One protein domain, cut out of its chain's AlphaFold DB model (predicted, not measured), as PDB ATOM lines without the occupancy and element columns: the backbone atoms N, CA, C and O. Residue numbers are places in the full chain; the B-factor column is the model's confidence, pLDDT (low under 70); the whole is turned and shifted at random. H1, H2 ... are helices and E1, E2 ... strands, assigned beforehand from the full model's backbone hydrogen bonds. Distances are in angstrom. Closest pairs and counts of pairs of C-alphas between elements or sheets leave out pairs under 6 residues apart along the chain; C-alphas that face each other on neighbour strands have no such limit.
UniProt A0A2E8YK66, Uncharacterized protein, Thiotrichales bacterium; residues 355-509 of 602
ATOM      1  N   ARG A 355      43.248 -11.963   0.027       89.69
ATOM      2  CA  ARG A 355      41.817 -11.640  -0.032       89.69
ATOM      3  C   ARG A 355      41.258 -11.893  -1.425       89.69
ATOM      4  O   ARG A 355      40.202 -12.508  -1.568       89.69
ATOM      5  N   ARG A 356      41.959 -11.424  -2.460       92.81
ATOM      6  CA  ARG A 356      41.460 -11.519  -3.827       92.81
ATOM      7  C   ARG A 356      41.439 -12.951  -4.352       92.81
ATOM      8  O   ARG A 356      40.482 -13.328  -5.025       92.81
ATOM      9  N   LEU A 357      42.473 -13.736  -4.064       91.62
ATOM     10  CA  LEU A 357      42.514 -15.146  -4.447       91.62
ATOM     11  C   LEU A 357      41.388 -15.927  -3.769       91.62
ATOM     12  O   LEU A 357      40.708 -16.704  -4.439       91.62
ATOM     13  N   LEU A 358      41.128 -15.655  -2.487       88.75
ATOM     14  CA  LEU A 358      40.008 -16.265  -1.785       88.75
ATOM     15  C   LEU A 358      38.667 -15.902  -2.432       88.75
ATOM     16  O   LEU A 358      37.874 -16.793  -2.700       88.75
ATOM     17  N   GLU A 359      38.410 -14.626  -2.733       89.94
ATOM     18  CA  GLU A 359      37.162 -14.197  -3.386       89.94
ATOM     19  C   GLU A 359      36.916 -14.899  -4.721       89.94
ATOM     20  O   GLU A 359      35.798 -15.336  -5.000       89.94
ATOM     21  N   LEU A 360      37.961 -14.999  -5.548       90.50
ATOM     22  CA  LEU A 360      37.884 -15.669  -6.841       90.50
ATOM     23  C   LEU A 360      37.581 -17.157  -6.673       90.50
ATOM     24  O   LEU A 360      36.729 -17.683  -7.385       90.50
ATOM     25  N   GLY A 361      38.223 -17.819  -5.712       88.38
ATOM     26  CA  GLY A 361      37.968 -19.228  -5.458       88.38
ATOM     27  C   GLY A 361      36.620 -19.493  -4.769       88.38
ATOM     28  O   GLY A 361      35.956 -20.475  -5.081       88.38
ATOM     29  N   VAL A 362      36.144 -18.601  -3.893       87.62
ATOM     30  CA  VAL A 362      34.802 -18.699  -3.293       87.62
ATOM     31  C   VAL A 362      33.723 -18.603  -4.371       87.62
ATOM     32  O   VAL A 362      32.729 -19.325  -4.296       87.62
ATOM     33  N   ALA A 363      33.922 -17.759  -5.385       87.69
ATOM     34  CA  ALA A 363      32.992 -17.610  -6.501       87.69
ATOM     35  C   ALA A 363      32.919 -18.847  -7.419       87.69
ATOM     36  O   ALA A 363      31.926 -19.009  -8.130       87.69
ATOM     37  N   ASP A 364      33.928 -19.721  -7.396       86.75
ATOM     38  CA  ASP A 364      33.973 -20.951  -8.185       86.75
ATOM     39  C   ASP A 364      33.790 -22.188  -7.296       86.75
ATOM     40  O   ASP A 364      34.727 -22.710  -6.695       86.75
ATOM     41  N   SER A 365      32.565 -22.716  -7.254       85.00
ATOM     42  CA  SER A 365      32.238 -23.908  -6.461       85.00
ATOM     43  C   SER A 365      33.061 -25.150  -6.823       85.00
ATOM     44  O   SER A 365      33.127 -26.078  -6.021       85.00
ATOM     45  N   THR A 366      33.672 -25.207  -8.014       85.19
ATOM     46  CA  THR A 366      34.518 -26.347  -8.415       85.19
ATOM     47  C   THR A 366      35.848 -26.387  -7.663       85.19
ATOM     48  O   THR A 366      36.474 -27.444  -7.572       85.19
ATOM     49  N   LEU A 367      36.246 -25.262  -7.065       85.31
ATOM     50  CA  LEU A 367      37.458 -25.120  -6.264       85.31
ATOM     51  C   LEU A 367      37.224 -25.387  -4.772       85.31
ATOM     52  O   LEU A 367      38.163 -25.347  -3.976       85.31
ATOM     53  N   HIS A 368      35.984 -25.670  -4.367       87.88
ATOM     54  CA  HIS A 368      35.646 -25.897  -2.966       87.88
ATOM     55  C   HIS A 368      35.928 -27.344  -2.591       87.88
ATOM     56  O   HIS A 368      35.536 -28.279  -3.291       87.88
ATOM     57  N   ARG A 369      36.551 -27.542  -1.432       85.50
ATOM     58  CA  ARG A 369      36.610 -28.850  -0.777       85.50
ATOM     59  C   ARG A 369      36.204 -28.706   0.669       85.50
ATOM     60  O   ARG A 369      36.507 -27.703   1.306       85.50
ATOM     61  N   SER A 370      35.536 -29.720   1.194       87.31
ATOM     62  CA  SER A 370      35.199 -29.765   2.606       87.31
ATOM     63  C   SER A 370      35.699 -31.031   3.248       87.31
ATOM     64  O   SER A 370      35.673 -32.083   2.614       87.31
ATOM     65  N   VAL A 371      36.106 -30.906   4.503       86.50
ATOM     66  CA  VAL A 371      36.533 -32.023   5.338       86.50
ATOM     67  C   VAL A 371      35.773 -31.988   6.631       86.50
ATOM     68  O   VAL A 371      35.627 -30.932   7.248       86.50
ATOM     69  N   GLU A 372      35.277 -33.155   7.002       91.19
ATOM     70  CA  GLU A 372      34.351 -33.316   8.102       91.19
ATOM     71  C   GLU A 372      34.970 -34.166   9.214       91.19
ATOM     72  O   GLU A 372      35.924 -34.925   9.008       91.19
ATOM     73  N   GLY A 373      34.487 -33.977  10.437       91.31
ATOM     74  CA  GLY A 373      35.076 -34.589  11.617       91.31
ATOM     75  C   GLY A 373      34.166 -34.568  12.827       91.31
ATOM     76  O   GLY A 373      33.138 -33.896  12.855       91.31
ATOM     77  N   GLN A 374      34.583 -35.306  13.849       93.25
ATOM     78  CA  GLN A 374      33.905 -35.360  15.139       93.25
ATOM     79  C   GLN A 374      34.661 -34.503  16.151       93.25
ATOM     80  O   GLN A 374      35.893 -34.515  16.185       93.25
ATOM     81  N   CYS A 375      33.924 -33.784  16.989       92.69
ATOM     82  CA  CYS A 375      34.453 -32.921  18.036       92.69
ATOM     83  C   CYS A 375      34.010 -33.388  19.409       92.69
ATOM     84  O   CYS A 375      32.845 -33.714  19.611       92.69
ATOM     85  N   ASN A 376      34.924 -33.317  20.368       92.75
ATOM     86  CA  ASN A 376      34.569 -33.233  21.775       92.75
ATOM     87  C   ASN A 376      34.522 -31.754  22.151       92.75
ATOM     88  O   ASN A 376      35.497 -31.036  21.918       92.75
ATOM     89  N   ILE A 377      33.390 -31.312  22.687       90.44
ATOM     90  CA  ILE A 377      33.118 -29.915  23.021       90.44
ATOM     91  C   ILE A 377      32.823 -29.857  24.515       90.44
ATOM     92  O   ILE A 377      31.820 -30.411  24.962       90.44
ATOM     93  N   ALA A 378      33.711 -29.227  25.279       88.75
ATOM     94  CA  ALA A 378      33.639 -29.144  26.732       88.75
ATOM     95  C   ALA A 378      33.380 -27.705  27.187       88.75
ATOM     96  O   ALA A 378      34.093 -26.788  26.787       88.75
ATOM     97  N   ARG A 379      32.384 -27.501  28.051       85.50
ATOM     98  CA  ARG A 379      32.116 -26.207  28.698       85.50
ATOM     99  C   ARG A 379      32.970 -26.067  29.965       85.50
ATOM    100  O   ARG A 379      32.998 -27.012  30.746       85.50
ATOM    101  N   GLN A 380      33.641 -24.926  30.170       78.00
ATOM    102  CA  GLN A 380      34.534 -24.696  31.329       78.00
ATOM    103  C   GLN A 380      34.089 -23.587  32.303       78.00
ATOM    104  O   GLN A 380      34.489 -23.614  33.467       78.00
ATOM    105  N   ALA A 381      33.268 -22.616  31.877       67.56
ATOM    106  CA  ALA A 381      32.820 -21.507  32.733       67.56
ATOM    107  C   ALA A 381      31.290 -21.484  32.931       67.56
ATOM    108  O   ALA A 381      30.519 -21.711  31.996       67.56
ATOM    109  N   ALA A 382      30.864 -21.199  34.169       59.16
ATOM    110  CA  ALA A 382      29.484 -21.308  34.652       59.16
ATOM    111  C   ALA A 382      28.789 -19.935  34.774       59.16
ATOM    112  O   ALA A 382      28.631 -19.389  35.865       59.16
ATOM    113  N   GLY A 383      28.363 -19.378  33.640       64.06
ATOM    114  CA  GLY A 383      27.303 -18.370  33.549       64.06
ATOM    115  C   GLY A 383      26.222 -18.847  32.572       64.06
ATOM    116  O   GLY A 383      26.536 -19.563  31.624       64.06
ATOM    117  N   LYS A 384      24.942 -18.506  32.798       64.81
ATOM    118  CA  LYS A 384      23.843 -18.882  31.879       64.81
ATOM    119  C   LYS A 384      23.978 -18.260  30.490       64.81
ATOM    120  O   LYS A 384      23.553 -18.868  29.516       64.81
ATOM    121  N   GLU A 385      24.546 -17.062  30.427       70.31
ATOM    122  CA  GLU A 385      24.690 -16.297  29.186       70.31
ATOM    123  C   GLU A 385      26.137 -16.304  28.682       70.31
ATOM    124  O   GLU A 385      26.335 -16.376  27.475       70.31
ATOM    125  N   ASP A 386      27.131 -16.340  29.579       78.75
ATOM    126  CA  ASP A 386      28.555 -16.281  29.233       78.75
ATOM    127  C   ASP A 386      29.273 -17.580  29.609       78.75
ATOM    128  O   ASP A 386      29.249 -17.995  30.774       78.75
ATOM    129  N   PHE A 387      29.942 -18.214  28.646       78.31
ATOM    130  CA  PHE A 387      30.680 -19.449  28.891       78.31
ATOM    131  C   PHE A 387      31.847 -19.667  27.922       78.31
ATOM    132  O   PHE A 387      31.815 -19.274  26.755       78.31
ATOM    133  N   ASP A 388      32.867 -20.355  28.435       84.31
ATOM    134  CA  ASP A 388      34.004 -20.852  27.665       84.31
ATOM    135  C   ASP A 388      33.726 -22.268  27.160       84.31
ATOM    136  O   ASP A 388      33.242 -23.129  27.905       84.31
ATOM    137  N   VAL A 389      34.076 -22.508  25.902       86.06
ATOM    138  CA  VAL A 389      33.988 -23.791  25.217       86.06
ATOM    139  C   VAL A 389      35.369 -24.187  24.725       86.06
ATOM    140  O   VAL A 389      35.973 -23.485  23.918       86.06
ATOM    141  N   VAL A 390      35.836 -25.351  25.153       88.62
ATOM    142  CA  VAL A 390      37.055 -25.980  24.651       88.62
ATOM    143  C   VAL A 390      36.669 -27.064  23.663       88.62
ATOM    144  O   VAL A 390      35.897 -27.970  23.983       88.62
ATOM    145  N   LEU A 391      37.205 -26.975  22.450       89.88
ATOM    146  CA  LEU A 391      36.962 -27.938  21.382       89.88
ATOM    147  C   LEU A 391      38.224 -28.741  21.071       89.88
ATOM    148  O   LEU A 391      39.323 -28.202  20.980       89.88
ATOM    149  N   SER A 392      38.035 -30.041  20.861       91.06
ATOM    150  CA  SER A 392      39.049 -30.955  20.334       91.06
ATOM    151  C   SER A 392      38.406 -31.830  19.266       91.06
ATOM    152  O   SER A 392      37.667 -32.767  19.580       91.06
ATOM    153  N   CYS A 393      38.714 -31.548  18.005       90.56
ATOM    154  CA  CYS A 393      38.124 -32.197  16.845       90.56
ATOM    155  C   CYS A 393      39.123 -33.080  16.099       90.56
ATOM    156  O   CYS A 393      40.235 -32.654  15.780       90.56
ATOM    157  N   ALA A 394      38.696 -34.298  15.771       88.88
ATOM    158  CA  ALA A 394      39.403 -35.221  14.894       88.88
ATOM    159  C   ALA A 394      38.703 -35.256  13.530       88.88
ATOM    160  O   ALA A 394      37.524 -35.604  13.435       88.88
ATOM    161  N   LEU A 395      39.428 -34.887  12.476       84.94
ATOM    162  CA  LEU A 395      38.901 -34.860  11.114       84.94
ATOM    163  C   LEU A 395      39.001 -36.266  10.511       84.94
ATOM    164  O   LEU A 395      40.053 -36.901  10.585       84.94
ATOM    165  N   ALA A 396      37.878 -36.767   9.994       68.56
ATOM    166  CA  ALA A 396      37.725 -38.152   9.556       68.56
ATOM    167  C   ALA A 396      38.314 -38.388   8.158       68.56
ATOM    168  O   ALA A 396      38.821 -39.477   7.880       68.56
ATOM    169  N   ASP A 397      38.283 -37.367   7.298       63.03
ATOM    170  CA  ASP A 397      38.853 -37.459   5.958       63.03
ATOM    171  C   ASP A 397      40.347 -37.141   5.963       63.03
ATOM    172  O   ASP A 397      40.806 -36.135   6.514       63.03
ATOM    173  N   THR A 398      41.113 -37.984   5.271       62.25
ATOM    174  CA  THR A 398      42.518 -37.688   5.004       62.25
ATOM    175  C   THR A 398      42.628 -36.629   3.910       62.25
ATOM    176  O   THR A 398      42.465 -36.892   2.719       62.25
ATOM    177  N   LEU A 399      42.945 -35.404   4.307       61.59
ATOM    178  CA  LEU A 399      43.338 -34.339   3.390       61.59
ATOM    179  C   LEU A 399      44.746 -34.640   2.875       61.59
ATOM    180  O   LEU A 399      45.698 -34.713   3.653       61.59
ATOM    181  N   GLY A 400      44.873 -34.932   1.579       61.66
ATOM    182  CA  GLY A 400      46.167 -35.283   0.985       61.66
ATOM    183  C   GLY A 400      46.831 -36.518   1.618       61.66
ATOM    184  O   GLY A 400      48.056 -36.619   1.609       61.66
ATOM    185  N   GLY A 401      46.048 -37.439   2.199       66.50
ATOM    186  CA  GLY A 401      46.569 -38.616   2.904       66.50
ATOM    187  C   GLY A 401      47.027 -38.360   4.346       66.50
ATOM    188  O   GLY A 401      47.657 -39.236   4.936       66.50
ATOM    189  N   LYS A 402      46.723 -37.188   4.924       69.69
ATOM    190  CA  LYS A 402      47.111 -36.813   6.290       69.69
ATOM    191  C   LYS A 402      45.910 -36.634   7.212       69.69
ATOM    192  O   LYS A 402      44.860 -36.163   6.785       69.69
ATOM    193  N   ASN A 403      46.102 -36.962   8.488       74.56
ATOM    194  CA  ASN A 403      45.121 -36.707   9.540       74.56
ATOM    195  C   ASN A 403      45.277 -35.280  10.051       74.56
ATOM    196  O   ASN A 403      46.402 -34.832  10.291       74.56
ATOM    197  N   TYR A 404      44.148 -34.607  10.256       77.62
ATOM    198  CA  TYR A 404      44.118 -33.267  10.814       77.62
ATOM    199  C   TYR A 404      43.384 -33.254  12.155       77.62
ATOM    200  O   TYR A 404      42.351 -33.904  12.328       77.62
ATOM    201  N   LYS A 405      43.929 -32.496  13.106       85.50
ATOM    202  CA  LYS A 405      43.279 -32.178  14.379       85.50
ATOM    203  C   LYS A 405      43.031 -30.677  14.450       85.50
ATOM    204  O   LYS A 405      43.887 -29.922  13.990       85.50
ATOM    205  N   LEU A 406      41.891 -30.278  15.008       86.38
ATOM    206  CA  LEU A 406      41.597 -28.893  15.359       86.38
ATOM    207  C   LEU A 406      41.325 -28.805  16.860       86.38
ATOM    208  O   LEU A 406      40.364 -29.399  17.339       86.38
ATOM    209  N   ASP A 407      42.152 -28.055  17.575       87.31
ATOM    210  CA  ASP A 407      41.947 -27.723  18.989       87.31
ATOM    211  C   ASP A 407      41.759 -26.214  19.134       87.31
ATOM    212  O   ASP A 407      42.404 -25.478  18.391       87.31
ATOM    213  N   GLY A 408      40.927 -25.747  20.065       86.69
ATOM    214  CA  GLY A 408      40.785 -24.314  20.339       86.69
ATOM    215  C   GLY A 408      39.846 -23.982  21.497       86.69
ATOM    216  O   GLY A 408      39.115 -24.843  21.986       86.69
ATOM    217  N   ASP A 409      39.843 -22.708  21.888       85.06
ATOM    218  CA  ASP A 409      38.978 -22.176  22.939       85.06
ATOM    219  C   ASP A 409      38.060 -21.084  22.363       85.06
ATOM    220  O   ASP A 409      38.477 -20.217  21.590       85.06
ATOM    221  N   LEU A 410      36.787 -21.102  22.737       85.12
ATOM    222  CA  LEU A 410      35.764 -20.155  22.298       85.12
ATOM    223  C   LEU A 410      35.082 -19.542  23.515       85.12
ATOM    224  O   LEU A 410      34.631 -20.266  24.391       85.12
ATOM    225  N   TYR A 411      34.940 -18.223  23.530       85.00
ATOM    226  CA  TYR A 411      34.185 -17.491  24.538       85.00
ATOM    227  C   TYR A 411      32.899 -16.938  23.919       85.00
ATOM    228  O   TYR A 411      32.925 -16.052  23.052       85.00
ATOM    229  N   ILE A 412      31.773 -17.495  24.356       80.25
ATOM    230  CA  ILE A 412      30.432 -17.187  23.859       80.25
ATOM    231  C   ILE A 412      29.678 -16.412  24.941       80.25
ATOM    232  O   ILE A 412      29.725 -16.773  26.114       80.25
ATOM    233  N   SER A 413      28.984 -15.353  24.530       79.81
ATOM    234  CA  SER A 413      28.091 -14.551  25.364       79.81
ATOM    235  C   SER A 413      26.771 -14.348  24.633       79.81
ATOM    236  O   SER A 413      26.717 -13.711  23.573       79.81
ATOM    237  N   GLY A 414      25.706 -14.935  25.169       76.00
ATOM    238  CA  GLY A 414      24.389 -14.978  24.544       76.00
ATOM    239  C   GLY A 414      24.442 -15.604  23.147       76.00
ATOM    240  O   GLY A 414      24.883 -16.737  22.971       76.00
ATOM    241  N   ASP A 415      24.007 -14.841  22.144       70.31
ATOM    242  CA  ASP A 415      23.993 -15.219  20.726       70.31
ATOM    243  C   ASP A 415      25.250 -14.763  19.962       70.31
ATOM    244  O   ASP A 415      25.264 -14.723  18.728       70.31
ATOM    245  N   ARG A 416      26.319 -14.380  20.671       73.75
ATOM    246  CA  ARG A 416      27.541 -13.839  20.068       73.75
ATOM    247  C   ARG A 416      28.781 -14.553  20.562       73.75
ATOM    248  O   ARG A 416      28.950 -14.827  21.744       73.75
ATOM    249  N   LEU A 417      29.716 -14.759  19.646       75.50
ATOM    250  CA  LEU A 417      31.092 -15.057  20.005       75.50
ATOM    251  C   LEU A 417      31.785 -13.735  20.362       75.50
ATOM    252  O   LEU A 417      31.915 -12.859  19.506       75.50
ATOM    253  N   ILE A 418      32.210 -13.573  21.616       70.88
ATOM    254  CA  ILE A 418      32.922 -12.362  22.060       70.88
ATOM    255  C   ILE A 418      34.417 -12.475  21.770       70.88
ATOM    256  O   ILE A 418      35.054 -11.487  21.405       70.88
ATOM    257  N   ALA A 419      34.982 -13.671  21.914       64.00
ATOM    258  CA  ALA A 419      36.374 -13.936  21.582       64.00
ATOM    259  C   ALA A 419      36.565 -15.421  21.268       64.00
ATOM    260  O   ALA A 419      35.937 -16.269  21.886       64.00
ATOM    261  N   ALA A 420      37.471 -15.761  20.356       60.03
ATOM    262  CA  ALA A 420      38.092 -17.082  20.362       60.03
ATOM    263  C   ALA A 420      39.405 -16.954  21.148       60.03
ATOM    264  O   ALA A 420      40.337 -16.276  20.701       60.03
ATOM    265  N   GLY A 421      39.448 -17.514  22.357       51.84
ATOM    266  CA  GLY A 421      40.672 -17.592  23.150       51.84
ATOM    267  C   GLY A 421      41.708 -18.487  22.460       51.84
ATOM    268  O   GLY A 421      41.355 -19.365  21.685       51.84
ATOM    269  N   ASN A 422      42.996 -18.203  22.681       49.53
ATOM    270  CA  ASN A 422      44.169 -18.990  22.263       49.53
ATOM    271  C   ASN A 422      43.970 -19.994  21.106       49.53
ATOM    272  O   ASN A 422      44.024 -21.197  21.299       49.53
ATOM    273  N   GLN A 423      43.874 -19.442  19.893       60.97
ATOM    274  CA  GLN A 423      44.347 -20.005  18.622       60.97
ATOM    275  C   GLN A 423      43.872 -21.420  18.285       60.97
ATOM    276  O   GLN A 423      44.385 -22.404  18.809       60.97
ATOM    277  N   PHE A 424      43.018 -21.533  17.264       61.47
ATOM    278  CA  PHE A 424      42.799 -22.841  16.665       61.47
ATOM    279  C   PHE A 424      44.125 -23.402  16.164       61.47
ATOM    280  O   PHE A 424      44.832 -22.706  15.432       61.47
ATOM    281  N   LEU A 425      44.443 -24.636  16.536       58.78
ATOM    282  CA  LEU A 425      45.619 -25.346  16.060       58.78
ATOM    283  C   LEU A 425      45.174 -26.382  15.043       58.78
ATOM    284  O   LEU A 425      44.641 -27.422  15.418       58.78
ATOM    285  N   LEU A 426      45.399 -26.100  13.762       66.50
ATOM    286  CA  LEU A 426      45.215 -27.094  12.709       66.50
ATOM    287  C   LEU A 426      46.531 -27.840  12.495       66.50
ATOM    288  O   LEU A 426      47.536 -27.221  12.134       66.50
ATOM    289  N   GLY A 427      46.522 -29.147  12.757       61.25
ATOM    290  CA  GLY A 427      47.730 -29.967  12.786       61.25
ATOM    291  C   GLY A 427      47.712 -31.167  11.852       61.25
ATOM    292  O   GLY A 427      46.876 -32.037  12.049       61.25
ATOM    293  N   SER A 428      48.680 -31.272  10.935       63.56
ATOM    294  CA  SER A 428      49.093 -32.547  10.323       63.56
ATOM    295  C   SER A 428      50.621 -32.671  10.367       63.56
ATOM    296  O   SER A 428      51.335 -31.679  10.209       63.56
ATOM    297  N   ASP A 429      51.149 -33.861  10.669       56.75
ATOM    298  CA  ASP A 429      52.596 -34.130  10.769       56.75
ATOM    299  C   ASP A 429      53.390 -33.083  11.593       56.75
ATOM    300  O   ASP A 429      54.360 -32.496  11.110       56.75
ATOM    301  N   ASN A 430      52.968 -32.812  12.837       57.06
ATOM    302  CA  ASN A 430      53.565 -31.820  13.757       57.06
ATOM    303  C   ASN A 430      53.559 -30.354  13.275       57.06
ATOM    304  O   ASN A 430      54.177 -29.501  13.916       57.06
ATOM    305  N   THR A 431      52.878 -30.022  12.175       65.19
ATOM    306  CA  THR A 431      52.769 -28.632  11.714       65.19
ATOM    307  C   THR A 431      51.552 -27.984  12.335       65.19
ATOM    308  O   THR A 431      50.444 -28.345  11.980       65.19
ATOM    309  N   VAL A 432      51.756 -27.028  13.234       70.88
ATOM    310  CA  VAL A 432      50.676 -26.318  13.921       70.88
ATOM    311  C   VAL A 432      50.463 -24.957  13.275       70.88
ATOM    312  O   VAL A 432      51.389 -24.144  13.228       70.88
ATOM    313  N   ILE A 433      49.247 -24.701  12.796       72.31
ATOM    314  CA  ILE A 433      48.840 -23.373  12.333       72.31
ATOM    315  C   ILE A 433      47.947 -22.753  13.386       72.31
ATOM    316  O   ILE A 433      46.873 -23.278  13.646       72.31
ATOM    317  N   ALA A 434      48.384 -21.623  13.930       74.38
ATOM    318  CA  ALA A 434      47.558 -20.778  14.769       74.38
ATOM    319  C   ALA A 434      46.560 -19.992  13.913       74.38
ATOM    320  O   ALA A 434      46.975 -19.219  13.041       74.38
ATOM    321  N   LEU A 435      45.263 -20.140  14.183       72.44
ATOM    322  CA  LEU A 435      44.215 -19.333  13.555       72.44
ATOM    323  C   LEU A 435      43.665 -18.286  14.526       72.44
ATOM    324  O   LEU A 435      43.599 -18.505  15.731       72.44
ATOM    325  N   ARG A 436      43.233 -17.150  13.988       72.31
ATOM    326  CA  ARG A 436      42.424 -16.139  14.669       72.31
ATOM    327  C   ARG A 436      41.041 -16.125  14.036       72.31
ATOM    328  O   ARG A 436      40.932 -16.170  12.809       72.31
ATOM    329  N   SER A 437      40.006 -16.054  14.867       68.69
ATOM    330  CA  SER A 437      38.640 -15.837  14.396       68.69
ATOM    331  C   SER A 437      38.512 -14.431  13.809       68.69
ATOM    332  O   SER A 437      38.955 -13.458  14.424       68.69
ATOM    333  N   GLY A 438      37.926 -14.339  12.621       72.50
ATOM    334  CA  GLY A 438      37.397 -13.107  12.054       72.50
ATOM    335  C   GLY A 438      35.937 -12.930  12.462       72.50
ATOM    336  O   GLY A 438      35.597 -13.056  13.640       72.50
ATOM    337  N   ASP A 439      35.077 -12.669  11.479       75.00
ATOM    338  CA  ASP A 439      33.635 -12.617  11.694       75.00
ATOM    339  C   ASP A 439      33.086 -13.998  12.076       75.00
ATOM    340  O   ASP A 439      33.587 -15.047  11.661       75.00
ATOM    341  N   SER A 440      32.034 -13.993  12.888       81.31
ATOM    342  CA  SER A 440      31.372 -15.210  13.343       81.31
ATOM    343  C   SER A 440      29.861 -15.046  13.327       81.31
ATOM    344  O   SER A 440      29.326 -13.941  13.461       81.31
ATOM    345  N   ARG A 441      29.159 -16.162  13.138       84.06
ATOM    346  CA  ARG A 441      27.702 -16.232  13.245       84.06
ATOM    347  C   ARG A 441      27.328 -17.406  14.124       84.06
ATOM    348  O   ARG A 441      27.664 -18.544  13.803       84.06
ATOM    349  N   VAL A 442      26.611 -17.113  15.202       83.94
ATOM    350  CA  VAL A 442      26.005 -18.121  16.069       83.94
ATOM    351  C   VAL A 442      24.541 -18.255  15.674       83.94
ATOM    352  O   VAL A 442      23.825 -17.261  15.552       83.94
ATOM    353  N   GLN A 443      24.096 -19.482  15.439       86.06
ATOM    354  CA  GLN A 443      22.689 -19.821  15.286       86.06
ATOM    355  C   GLN A 443      22.332 -20.804  16.391       86.06
ATOM    356  O   GLN A 443      22.924 -21.878  16.492       86.06
ATOM    357  N   GLN A 444      21.359 -20.422  17.207       81.56
ATOM    358  CA  GLN A 444      20.879 -21.225  18.317       81.56
ATOM    359  C   GLN A 444      19.402 -21.556  18.111       81.56
ATOM    360  O   GLN A 444      18.574 -20.684  17.841       81.56
ATOM    361  N   THR A 445      19.079 -22.832  18.279       82.38
ATOM    362  CA  THR A 445      17.716 -23.326  18.514       82.38
ATOM    363  C   THR A 445      17.654 -23.948  19.913       82.38
ATOM    364  O   THR A 445      18.671 -23.971  20.604       82.38
ATOM    365  N   GLU A 446      16.491 -24.452  20.345       77.38
ATOM    366  CA  GLU A 446      16.335 -25.032  21.693       77.38
ATOM    367  C   GLU A 446      17.403 -26.097  22.004       77.38
ATOM    368  O   GLU A 446      18.030 -26.024  23.054       77.38
ATOM    369  N   ASN A 447      17.695 -26.998  21.055       84.25
ATOM    370  CA  ASN A 447      18.578 -28.151  21.293       84.25
ATOM    371  C   ASN A 447      19.767 -28.243  20.324       84.25
ATOM    372  O   ASN A 447      20.486 -29.239  20.328       84.25
ATOM    373  N   HIS A 448      19.976 -27.246  19.463       88.69
ATOM    374  CA  HIS A 448      21.021 -27.298  18.442       88.69
ATOM    375  C   HIS A 448      21.715 -25.954  18.278       88.69
ATOM    376  O   HIS A 448      21.062 -24.914  18.136       88.69
ATOM    377  N   TRP A 449      23.041 -26.015  18.266       87.62
ATOM    378  CA  TRP A 449      23.930 -24.886  18.083       87.62
ATOM    379  C   TRP A 449      24.747 -25.074  16.823       87.62
ATOM    380  O   TRP A 449      25.322 -26.136  16.588       87.62
ATOM    381  N   ARG A 450      24.828 -24.000  16.047       91.12
ATOM    382  CA  ARG A 450      25.679 -23.896  14.874       91.12
ATOM    383  C   ARG A 450      26.514 -22.634  14.971       91.12
ATOM    384  O   ARG A 450      25.991 -21.539  15.175       91.12
ATOM    385  N   LEU A 451      27.809 -22.794  14.765       88.12
ATOM    386  CA  LEU A 451      28.782 -21.722  14.754       88.12
ATOM    387  C   LEU A 451      29.525 -21.739  13.421       88.12
ATOM    388  O   LEU A 451      30.252 -22.683  13.120       88.12
ATOM    389  N   ASP A 452      29.346 -20.685  12.632       87.75
ATOM    390  CA  ASP A 452      30.126 -20.441  11.422       87.75
ATOM    391  C   ASP A 452      31.213 -19.403  11.748       87.75
ATOM    392  O   ASP A 452      30.908 -18.294  12.196       87.75
ATOM    393  N   LEU A 453      32.476 -19.767  11.535       84.12
ATOM    394  CA  LEU A 453      33.655 -18.941  11.792       84.12
ATOM    395  C   LEU A 453      34.409 -18.689  10.495       84.12
ATOM    396  O   LEU A 453      34.858 -19.634   9.836       84.12
ATOM    397  N   ASP A 454      34.638 -17.420  10.190       79.06
ATOM    398  CA  ASP A 454      35.677 -17.044   9.244       79.06
ATOM    399  C   ASP A 454      37.015 -17.035  10.002       79.06
ATOM    400  O   ASP A 454      37.106 -16.544  11.132       79.06
ATOM    401  N   VAL A 455      38.068 -17.615   9.426       74.06
ATOM    402  CA  VAL A 455      39.355 -17.795  10.119       74.06
ATOM    403  C   VAL A 455      40.524 -17.282   9.298       74.06
ATOM    404  O   VAL A 455      40.586 -17.441   8.082       74.06
ATOM    405  N   ARG A 456      41.495 -16.682   9.986       73.75
ATOM    406  CA  ARG A 456      42.744 -16.182   9.396       73.75
ATOM    407  C   ARG A 456      43.940 -16.753  10.132       73.75
ATOM    408  O   ARG A 456      43.851 -17.056  11.316       73.75
ATOM    409  N   ALA A 457      45.082 -16.868   9.471       69.50
ATOM    410  CA  ALA A 457      46.330 -17.208  10.133       69.50
ATOM    411  C   ALA A 457      46.754 -16.088  11.095       69.50
ATOM    412  O   ALA A 457      46.737 -14.901  10.765       69.50
ATOM    413  N   ALA A 458      47.174 -16.471  12.300       60.72
ATOM    414  CA  ALA A 458      47.435 -15.546  13.399       60.72
ATOM    415  C   ALA A 458      48.647 -14.624  13.194       60.72
ATOM    416  O   ALA A 458      48.775 -13.637  13.918       60.72
ATOM    417  N   ARG A 459      49.551 -14.973  12.271       62.81
ATOM    418  CA  ARG A 459      50.851 -14.312  12.114       62.81
ATOM    419  C   ARG A 459      50.759 -13.013  11.317       62.81
ATOM    420  O   ARG A 459      51.216 -11.987  11.801       62.81
ATOM    421  N   ASP A 460      50.137 -13.070  10.139       67.00
ATOM    422  CA  ASP A 460      50.241 -12.005   9.131       67.00
ATOM    423  C   ASP A 460      48.870 -11.520   8.620       67.00
ATOM    424  O   ASP A 460      48.799 -10.737   7.677       67.00
ATOM    425  N   GLY A 461      47.763 -11.993   9.212       71.19
ATOM    426  CA  GLY A 461      46.398 -11.587   8.843       71.19
ATOM    427  C   GLY A 461      45.913 -12.084   7.472       71.19
ATOM    428  O   GLY A 461      44.857 -11.638   7.015       71.19
ATOM    429  N   ILE A 462      46.675 -12.983   6.843       82.44
ATOM    430  CA  ILE A 462      46.318 -13.758   5.643       82.44
ATOM    431  C   ILE A 462      45.494 -14.996   6.021       82.44
ATOM    432  O   ILE A 462      45.531 -15.426   7.175       82.44
ATOM    433  N   HIS A 463      44.768 -15.599   5.081       83.75
ATOM    434  CA  HIS A 463      44.064 -16.860   5.333       83.75
ATOM    435  C   HIS A 463      45.048 -18.011   5.575       83.75
ATOM    436  O   HIS A 463      46.218 -17.962   5.191       83.75
ATOM    437  N   ALA A 464      44.592 -19.068   6.248       81.69
ATOM    438  CA  ALA A 464      45.437 -20.231   6.484       81.69
ATOM    439  C   ALA A 464      45.528 -21.096   5.222       81.69
ATOM    440  O   ALA A 464      44.705 -21.983   5.001       81.69
ATOM    441  N   TRP A 465      46.539 -20.832   4.394       80.69
ATOM    442  CA  TRP A 465      46.835 -21.643   3.215       80.69
ATOM    443  C   TRP A 465      47.596 -22.906   3.603       80.69
ATOM    444  O   TRP A 465      48.751 -22.849   4.056       80.69
ATOM    445  N   LEU A 466      46.950 -24.049   3.389       76.25
ATOM    446  CA  LEU A 466      47.577 -25.358   3.466       76.25
ATOM    447  C   LEU A 466      48.242 -25.707   2.134       76.25
ATOM    448  O   LEU A 466      47.819 -25.275   1.062       76.25
ATOM    449  N   ALA A 467      49.322 -26.485   2.206       65.75
ATOM    450  CA  ALA A 467      50.191 -26.742   1.060       65.75
ATOM    451  C   ALA A 467      49.495 -27.512  -0.074       65.75
ATOM    452  O   ALA A 467      49.839 -27.310  -1.238       65.75
ATOM    453  N   THR A 468      48.535 -28.374   0.264       66.38
ATOM    454  CA  THR A 468      47.825 -29.240  -0.681       66.38
ATOM    455  C   THR A 468      46.330 -28.976  -0.729       66.38
ATOM    456  O   THR A 468      45.674 -29.529  -1.601       66.38
ATOM    457  N   GLU A 469      45.794 -28.157   0.176       68.25
ATOM    458  CA  GLU A 469      44.356 -27.997   0.386       68.25
ATOM    459  C   GLU A 469      43.831 -26.595   0.062       68.25
ATOM    460  O   GLU A 469      42.626 -26.386   0.062       68.25
ATOM    461  N   GLY A 470      44.709 -25.636  -0.240       80.06
ATOM    462  CA  GLY A 470      44.307 -24.254  -0.499       80.06
ATOM    463  C   GLY A 470      44.030 -23.461   0.780       80.06
ATOM    464  O   GLY A 470      44.518 -23.801   1.860       80.06
ATOM    465  N   ALA A 471      43.291 -22.363   0.649       86.94
ATOM    466  CA  ALA A 471      42.971 -21.464   1.750       86.94
ATOM    467  C   ALA A 471      41.816 -22.018   2.589       86.94
ATOM    468  O   ALA A 471      40.744 -22.306   2.054       86.94
ATOM    469  N   LEU A 472      42.000 -22.118   3.906       86.50
ATOM    470  CA  LEU A 472      40.888 -22.335   4.826       86.50
ATOM    471  C   LEU A 472      40.002 -21.084   4.832       86.50
ATOM    472  O   LEU A 472      40.417 -20.024   5.294       86.50
ATOM    473  N   ASN A 473      38.794 -21.232   4.300       86.62
ATOM    474  CA  ASN A 473      37.817 -20.158   4.161       86.62
ATOM    475  C   ASN A 473      36.907 -20.076   5.389       86.62
ATOM    476  O   ASN A 473      36.685 -19.003   5.940       86.62
ATOM    477  N   ARG A 474      36.386 -21.230   5.828       88.25
ATOM    478  CA  ARG A 474      35.374 -21.300   6.884       88.25
ATOM    479  C   ARG A 474      35.525 -22.542   7.749       88.25
ATOM    480  O   ARG A 474      35.818 -23.627   7.243       88.25
ATOM    481  N   ILE A 475      35.256 -22.375   9.038       89.38
ATOM    482  CA  ILE A 475      35.038 -23.457   9.996       89.38
ATOM    483  C   ILE A 475      33.571 -23.426  10.408       89.38
ATOM    484  O   ILE A 475      33.078 -22.400  10.860       89.38
ATOM    485  N   GLN A 476      32.880 -24.547  10.263       91.94
ATOM    486  CA  GLN A 476      31.513 -24.725  10.731       91.94
ATOM    487  C   GLN A 476      31.516 -25.782  11.833       91.94
ATOM    488  O   GLN A 476      31.989 -26.898  11.619       91.94
ATOM    489  N   LEU A 477      31.006 -25.421  13.006       91.69
ATOM    490  CA  LEU A 477      30.852 -26.292  14.166       91.69
ATOM    491  C   LEU A 477      29.368 -26.444  14.468       91.69
ATOM    492  O   LEU A 477      28.644 -25.453  14.517       91.69
ATOM    493  N   GLU A 478      28.921 -27.673  14.679       93.75
ATOM    494  CA  GLU A 478      27.533 -27.984  15.010       93.75
ATOM    495  C   GLU A 478      27.493 -28.965  16.176       93.75
ATOM    496  O   GLU A 478      28.224 -29.952  16.178       93.75
ATOM    497  N   TRP A 479      26.661 -28.712  17.182       92.44
ATOM    498  CA  TRP A 479      26.472 -29.651  18.286       92.44
ATOM    499  C   TRP A 479      25.074 -29.564  18.872       92.44
ATOM    500  O   TRP A 479      24.389 -28.542  18.781       92.44
ATOM    501  N   GLU A 480      24.650 -30.674  19.461       89.00
ATOM    502  CA  GLU A 480      23.382 -30.757  20.166       89.00
ATOM    503  C   GLU A 480      23.594 -30.510  21.650       89.00
ATOM    504  O   GLU A 480      24.603 -30.905  22.242       89.00
ATOM    505  N   ILE A 481      22.622 -29.830  22.239       78.81
ATOM    506  CA  ILE A 481      22.611 -29.501  23.650       78.81
ATOM    507  C   ILE A 481      21.509 -30.302  24.336       78.81
ATOM    508  O   ILE A 481      20.370 -30.327  23.876       78.81
ATOM    509  N   THR A 482      21.864 -30.953  25.443       70.38
ATOM    510  CA  THR A 482      20.915 -31.582  26.364       70.38
ATOM    511  C   THR A 482      20.503 -30.594  27.452       70.38
ATOM    512  O   THR A 482      21.252 -29.664  27.755       70.38
ATOM    513  N   ASP A 483      19.341 -30.810  28.075       65.94
ATOM    514  CA  ASP A 483      18.787 -29.934  29.127       65.94
ATOM    515  C   ASP A 483      19.815 -29.599  30.235       65.94
ATOM    516  O   ASP A 483      19.889 -28.462  30.712       65.94
ATOM    517  N   ASP A 484      20.692 -30.557  30.555       64.31
ATOM    518  CA  ASP A 484      21.763 -30.444  31.556       64.31
ATOM    519  C   ASP A 484      22.857 -29.410  31.211       64.31
ATOM    520  O   ASP A 484      23.580 -28.954  32.094       64.31
ATOM    521  N   TRP A 485      22.999 -28.991  29.947       67.25
ATOM    522  CA  TRP A 485      24.007 -27.998  29.539       67.25
ATOM    523  C   TRP A 485      23.693 -26.593  30.035       67.25
ATOM    524  O   TRP A 485      24.591 -25.757  30.113       67.25
ATOM    525  N   THR A 486      22.431 -26.323  30.371       62.91
ATOM    526  CA  THR A 486      21.996 -25.036  30.930       62.91
ATOM    527  C   THR A 486      22.041 -25.001  32.459       62.91
ATOM    528  O   THR A 486      21.834 -23.935  33.046       62.91
ATOM    529  N   ASP A 487      22.348 -26.131  33.110       64.62
ATOM    530  CA  ASP A 487      22.454 -26.204  34.565       64.62
ATOM    531  C   ASP A 487      23.713 -25.459  35.044       64.62
ATOM    532  O   ASP A 487      24.834 -25.701  34.592       64.62
ATOM    533  N   GLU A 488      23.527 -24.511  35.962       60.94
ATOM    534  CA  GLU A 488      24.609 -23.718  36.564       60.94
ATOM    535  C   GLU A 488      25.514 -24.567  37.475       60.94
ATOM    536  O   GLU A 488      26.603 -24.129  37.844       60.94
ATOM    537  N   LEU A 489      25.077 -25.778  37.841       58.34
ATOM    538  CA  LEU A 489      25.745 -26.648  38.811       58.34
ATOM    539  C   LEU A 489      26.641 -27.734  38.189       58.34
ATOM    540  O   LEU A 489      27.301 -28.456  38.939       58.34
ATOM    541  N   ALA A 490      26.703 -27.850  36.856       60.25
ATOM    542  CA  ALA A 490      27.523 -28.837  36.147       60.25
ATOM    543  C   ALA A 490      28.748 -28.165  35.482       60.25
ATOM    544  O   ALA A 490      28.657 -27.708  34.343       60.25
ATOM    545  N   PRO A 491      29.907 -28.077  36.168       58.53
ATOM    546  CA  PRO A 491      31.037 -27.261  35.712       58.53
ATOM    547  C   PRO A 491      31.801 -27.826  34.504       58.53
ATOM    548  O   PRO A 491      32.576 -27.094  33.904       58.53
ATOM    549  N   GLU A 492      31.597 -29.095  34.138       67.69
ATOM    550  CA  GLU A 492      32.301 -29.746  33.025       67.69
ATOM    551  C   GLU A 492      31.354 -30.702  32.290       67.69
ATOM    552  O   GLU A 492      31.298 -31.901  32.570       67.69
ATOM    553  N   LEU A 493      30.578 -30.167  31.347       76.31
ATOM    554  CA  LEU A 493      29.786 -30.984  30.432       76.31
ATOM    555  C   LEU A 493      30.531 -31.114  29.105       76.31
ATOM    556  O   LEU A 493      30.963 -30.116  28.531       76.31
ATOM    557  N   THR A 494      30.689 -32.351  28.632       83.38
ATOM    558  CA  THR A 494      31.268 -32.653  27.320       83.38
ATOM    559  C   THR A 494      30.195 -33.243  26.418       83.38
ATOM    560  O   THR A 494      29.585 -34.251  26.772       83.38
ATOM    561  N   VAL A 495      29.996 -32.645  25.246       89.56
ATOM    562  CA  VAL A 495      29.118 -33.167  24.190       89.56
ATOM    563  C   VAL A 495      29.920 -33.517  22.948       89.56
ATOM    564  O   VAL A 495      31.027 -33.015  22.724       89.56
ATOM    565  N   THR A 496      29.346 -34.395  22.132       91.19
ATOM    566  CA  THR A 496      29.865 -34.677  20.797       91.19
ATOM    567  C   THR A 496      29.267 -33.684  19.810       91.19
ATOM    568  O   THR A 496      28.055 -33.489  19.766       91.19
ATOM    569  N   GLY A 497      30.132 -33.066  19.018       92.81
ATOM    570  CA  GLY A 497      29.755 -32.194  17.916       92.81
ATOM    571  C   GLY A 497      30.350 -32.663  16.597       92.81
ATOM    572  O   GLY A 497      31.162 -33.586  16.532       92.81
ATOM    573  N   HIS A 498      29.964 -31.973  15.540       93.88
ATOM    574  CA  HIS A 498      30.460 -32.145  14.194       93.88
ATOM    575  C   HIS A 498      31.215 -30.891  13.753       93.88
ATOM    576  O   HIS A 498      30.808 -29.767  14.053       93.88
ATOM    577  N   ILE A 499      32.302 -31.082  13.011       92.06
ATOM    578  CA  ILE A 499      33.035 -29.996  12.366       92.06
ATOM    579  C   ILE A 499      33.064 -30.191  10.865       92.06
ATOM    580  O   ILE A 499      33.253 -31.299  10.375       92.06
ATOM    581  N   LYS A 500      32.956 -29.083  10.139       91.50
ATOM    582  CA  LYS A 500      33.213 -29.001   8.711       91.50
ATOM    583  C   LYS A 500      34.187 -27.863   8.437       91.50
ATOM    584  O   LYS A 500      33.897 -26.698   8.698       91.50
ATOM    585  N   LEU A 501      35.343 -28.202   7.883       88.62
ATOM    586  CA  LEU A 501      36.305 -27.243   7.355       88.62
ATOM    587  C   LEU A 501      36.051 -27.058   5.866       88.62
ATOM    588  O   LEU A 501      35.984 -28.045   5.137       88.62
ATOM    589  N   GLN A 502      35.921 -25.816   5.411       88.31
ATOM    590  CA  GLN A 502      35.776 -25.484   3.997       88.31
ATOM    591  C   GLN A 502      37.046 -24.822   3.486       88.31
ATOM    592  O   GLN A 502      37.446 -23.755   3.958       88.31
ATOM    593  N   PHE A 503      37.644 -25.449   2.485       86.88
ATOM    594  CA  PHE A 503      38.817 -24.964   1.793       86.88
ATOM    595  C   PHE A 503      38.465 -24.496   0.392       86.88
ATOM    596  O   PHE A 503      37.605 -25.071  -0.283       86.88
ATOM    597  N   VAL A 504      39.181 -23.474  -0.043       86.44
ATOM    598  CA  VAL A 504      39.110 -22.933  -1.388       86.44
ATOM    599  C   VAL A 504      40.472 -23.119  -2.028       86.44
ATOM    600  O   VAL A 504      41.482 -22.572  -1.577       86.44
ATOM    601  N   PHE A 505      40.501 -23.936  -3.069       79.81
ATOM    602  CA  PHE A 505      41.699 -24.168  -3.845       79.81
ATOM    603  C   PHE A 505      41.918 -23.029  -4.825       79.81
ATOM    604  O   PHE A 505      40.975 -22.457  -5.362       79.81
ATOM    605  N   GLY A 506      43.183 -22.775  -5.111       73.00
ATOM    606  CA  GLY A 506      43.533 -22.357  -6.447       73.00
ATOM    607  C   GLY A 506      44.526 -21.220  -6.504       73.00
ATOM    608  O   GLY A 506      44.216 -20.063  -6.223       73.00
ATOM    609  N   TYR A 507      45.737 -21.571  -6.922       85.69
ATOM    610  CA  TYR A 507      46.695 -20.597  -7.422       85.69
ATOM    611  C   TYR A 507      46.509 -20.367  -8.926       85.69
ATOM    612  O   TYR A 507      47.198 -19.526  -9.479       85.69
ATOM    613  N   GLU A 508      45.571 -21.040  -9.601       86.75
ATOM    614  CA  GLU A 508      45.330 -20.867 -11.037       86.75
ATOM    615  C   GLU A 508      45.017 -19.410 -11.406       86.75
ATOM    616  O   GLU A 508      45.587 -18.935 -12.390       86.75
ATOM    617  N   PRO A 509      44.214 -18.642 -10.632       90.56
ATOM    618  CA  PRO A 509      44.050 -17.217 -10.905       90.56
ATOM    619  C   PRO A 509      45.368 -16.439 -10.800       90.56
ATOM    620  O   PRO A 509      45.610 -15.536 -11.599       90.56
TER     621      PRO A 509
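Overview. This is residues 355 to 509 of the 602 residues of an uncharacterized protein of Thiotrichales bacterium (UniProt A0A2E8YK66). Eight antiparallel strands close into a slanted barrel, with the short helix H1 across the outside near one end and the link holding H2 reaching out beyond the other end. Two short strands, E4 and E8, pair onto the ring without being part of it. The printed part has 155 residues, with named elements in the order H1, E1 to E9, H2, E10, and is mostly strand. Round the ring run E1, E2, E3, E5, E6, E7, E9, E10 and back to E1. It is compact, with a radius of gyration of the C-alphas of 15.9 A, yet elongated in outline, spanning 53 by 28 by 27 A.

Along the chain. H1, residues 355 to 363, begins at C-alpha 355, (41.817, -11.640, -0.032), and is 12.5 A long. E1, residues 368 to 379, is 31.9 A long and bends by 59 degrees at residue 374. E2 holds residues 386 to 395, E3 405 to 413, E4 416 to 419 and E5 424 to 428. E6, residues 431 to 444, is the longest strand by residues, 33.4 A from first to last C-alpha, and bends by 75 degrees at residue 439. E7 holds residues 448 to 457, E8 464 to 466, E9 470 to 480 and H2 483 to 486. E10, residues 494 to 504, is 31.3 A long and ends at C-alpha 504, (39.110, -22.933, -1.388).

Arrangement. E1, E2, E3 and E4 form a meander, each strand the antiparallel neighbour of the one before; E5, E6 and E7 form another. In the hairpin of E1 and E2, N 376 and O 392 are 2.9 A apart. E3 has E2 on one side, with N 389 and O 410 at 2.8 A; on the other side it has E5 beside residues 405 to 408 and E4 beside residues 411 to 413. E10 and E1 close the ring, with N 375 and O 497 at 2.8 A. H1 is on the barrel, outside it, at a height of 9.2 A, and runs across the strands at 82 degrees to E10 on the local plane. The closest C-alphas of H1 and E10, those of Gly 361 and Val 504, are 5.6 A apart. H2 is not on the barrel. In H1 every O i to N i+4 pair is within hydrogen-bond range; H2 is too short for such a pair.

Size, cuts and confidence. The C-alphas farthest apart, those of Leu 489 and Glu 508, are 53.9 A apart. The printed part has no cut, and no link is long. Mean pLDDT of the printed part is 78.5; 42 residues are under 70, among them 419 to 431 and 483 to 492.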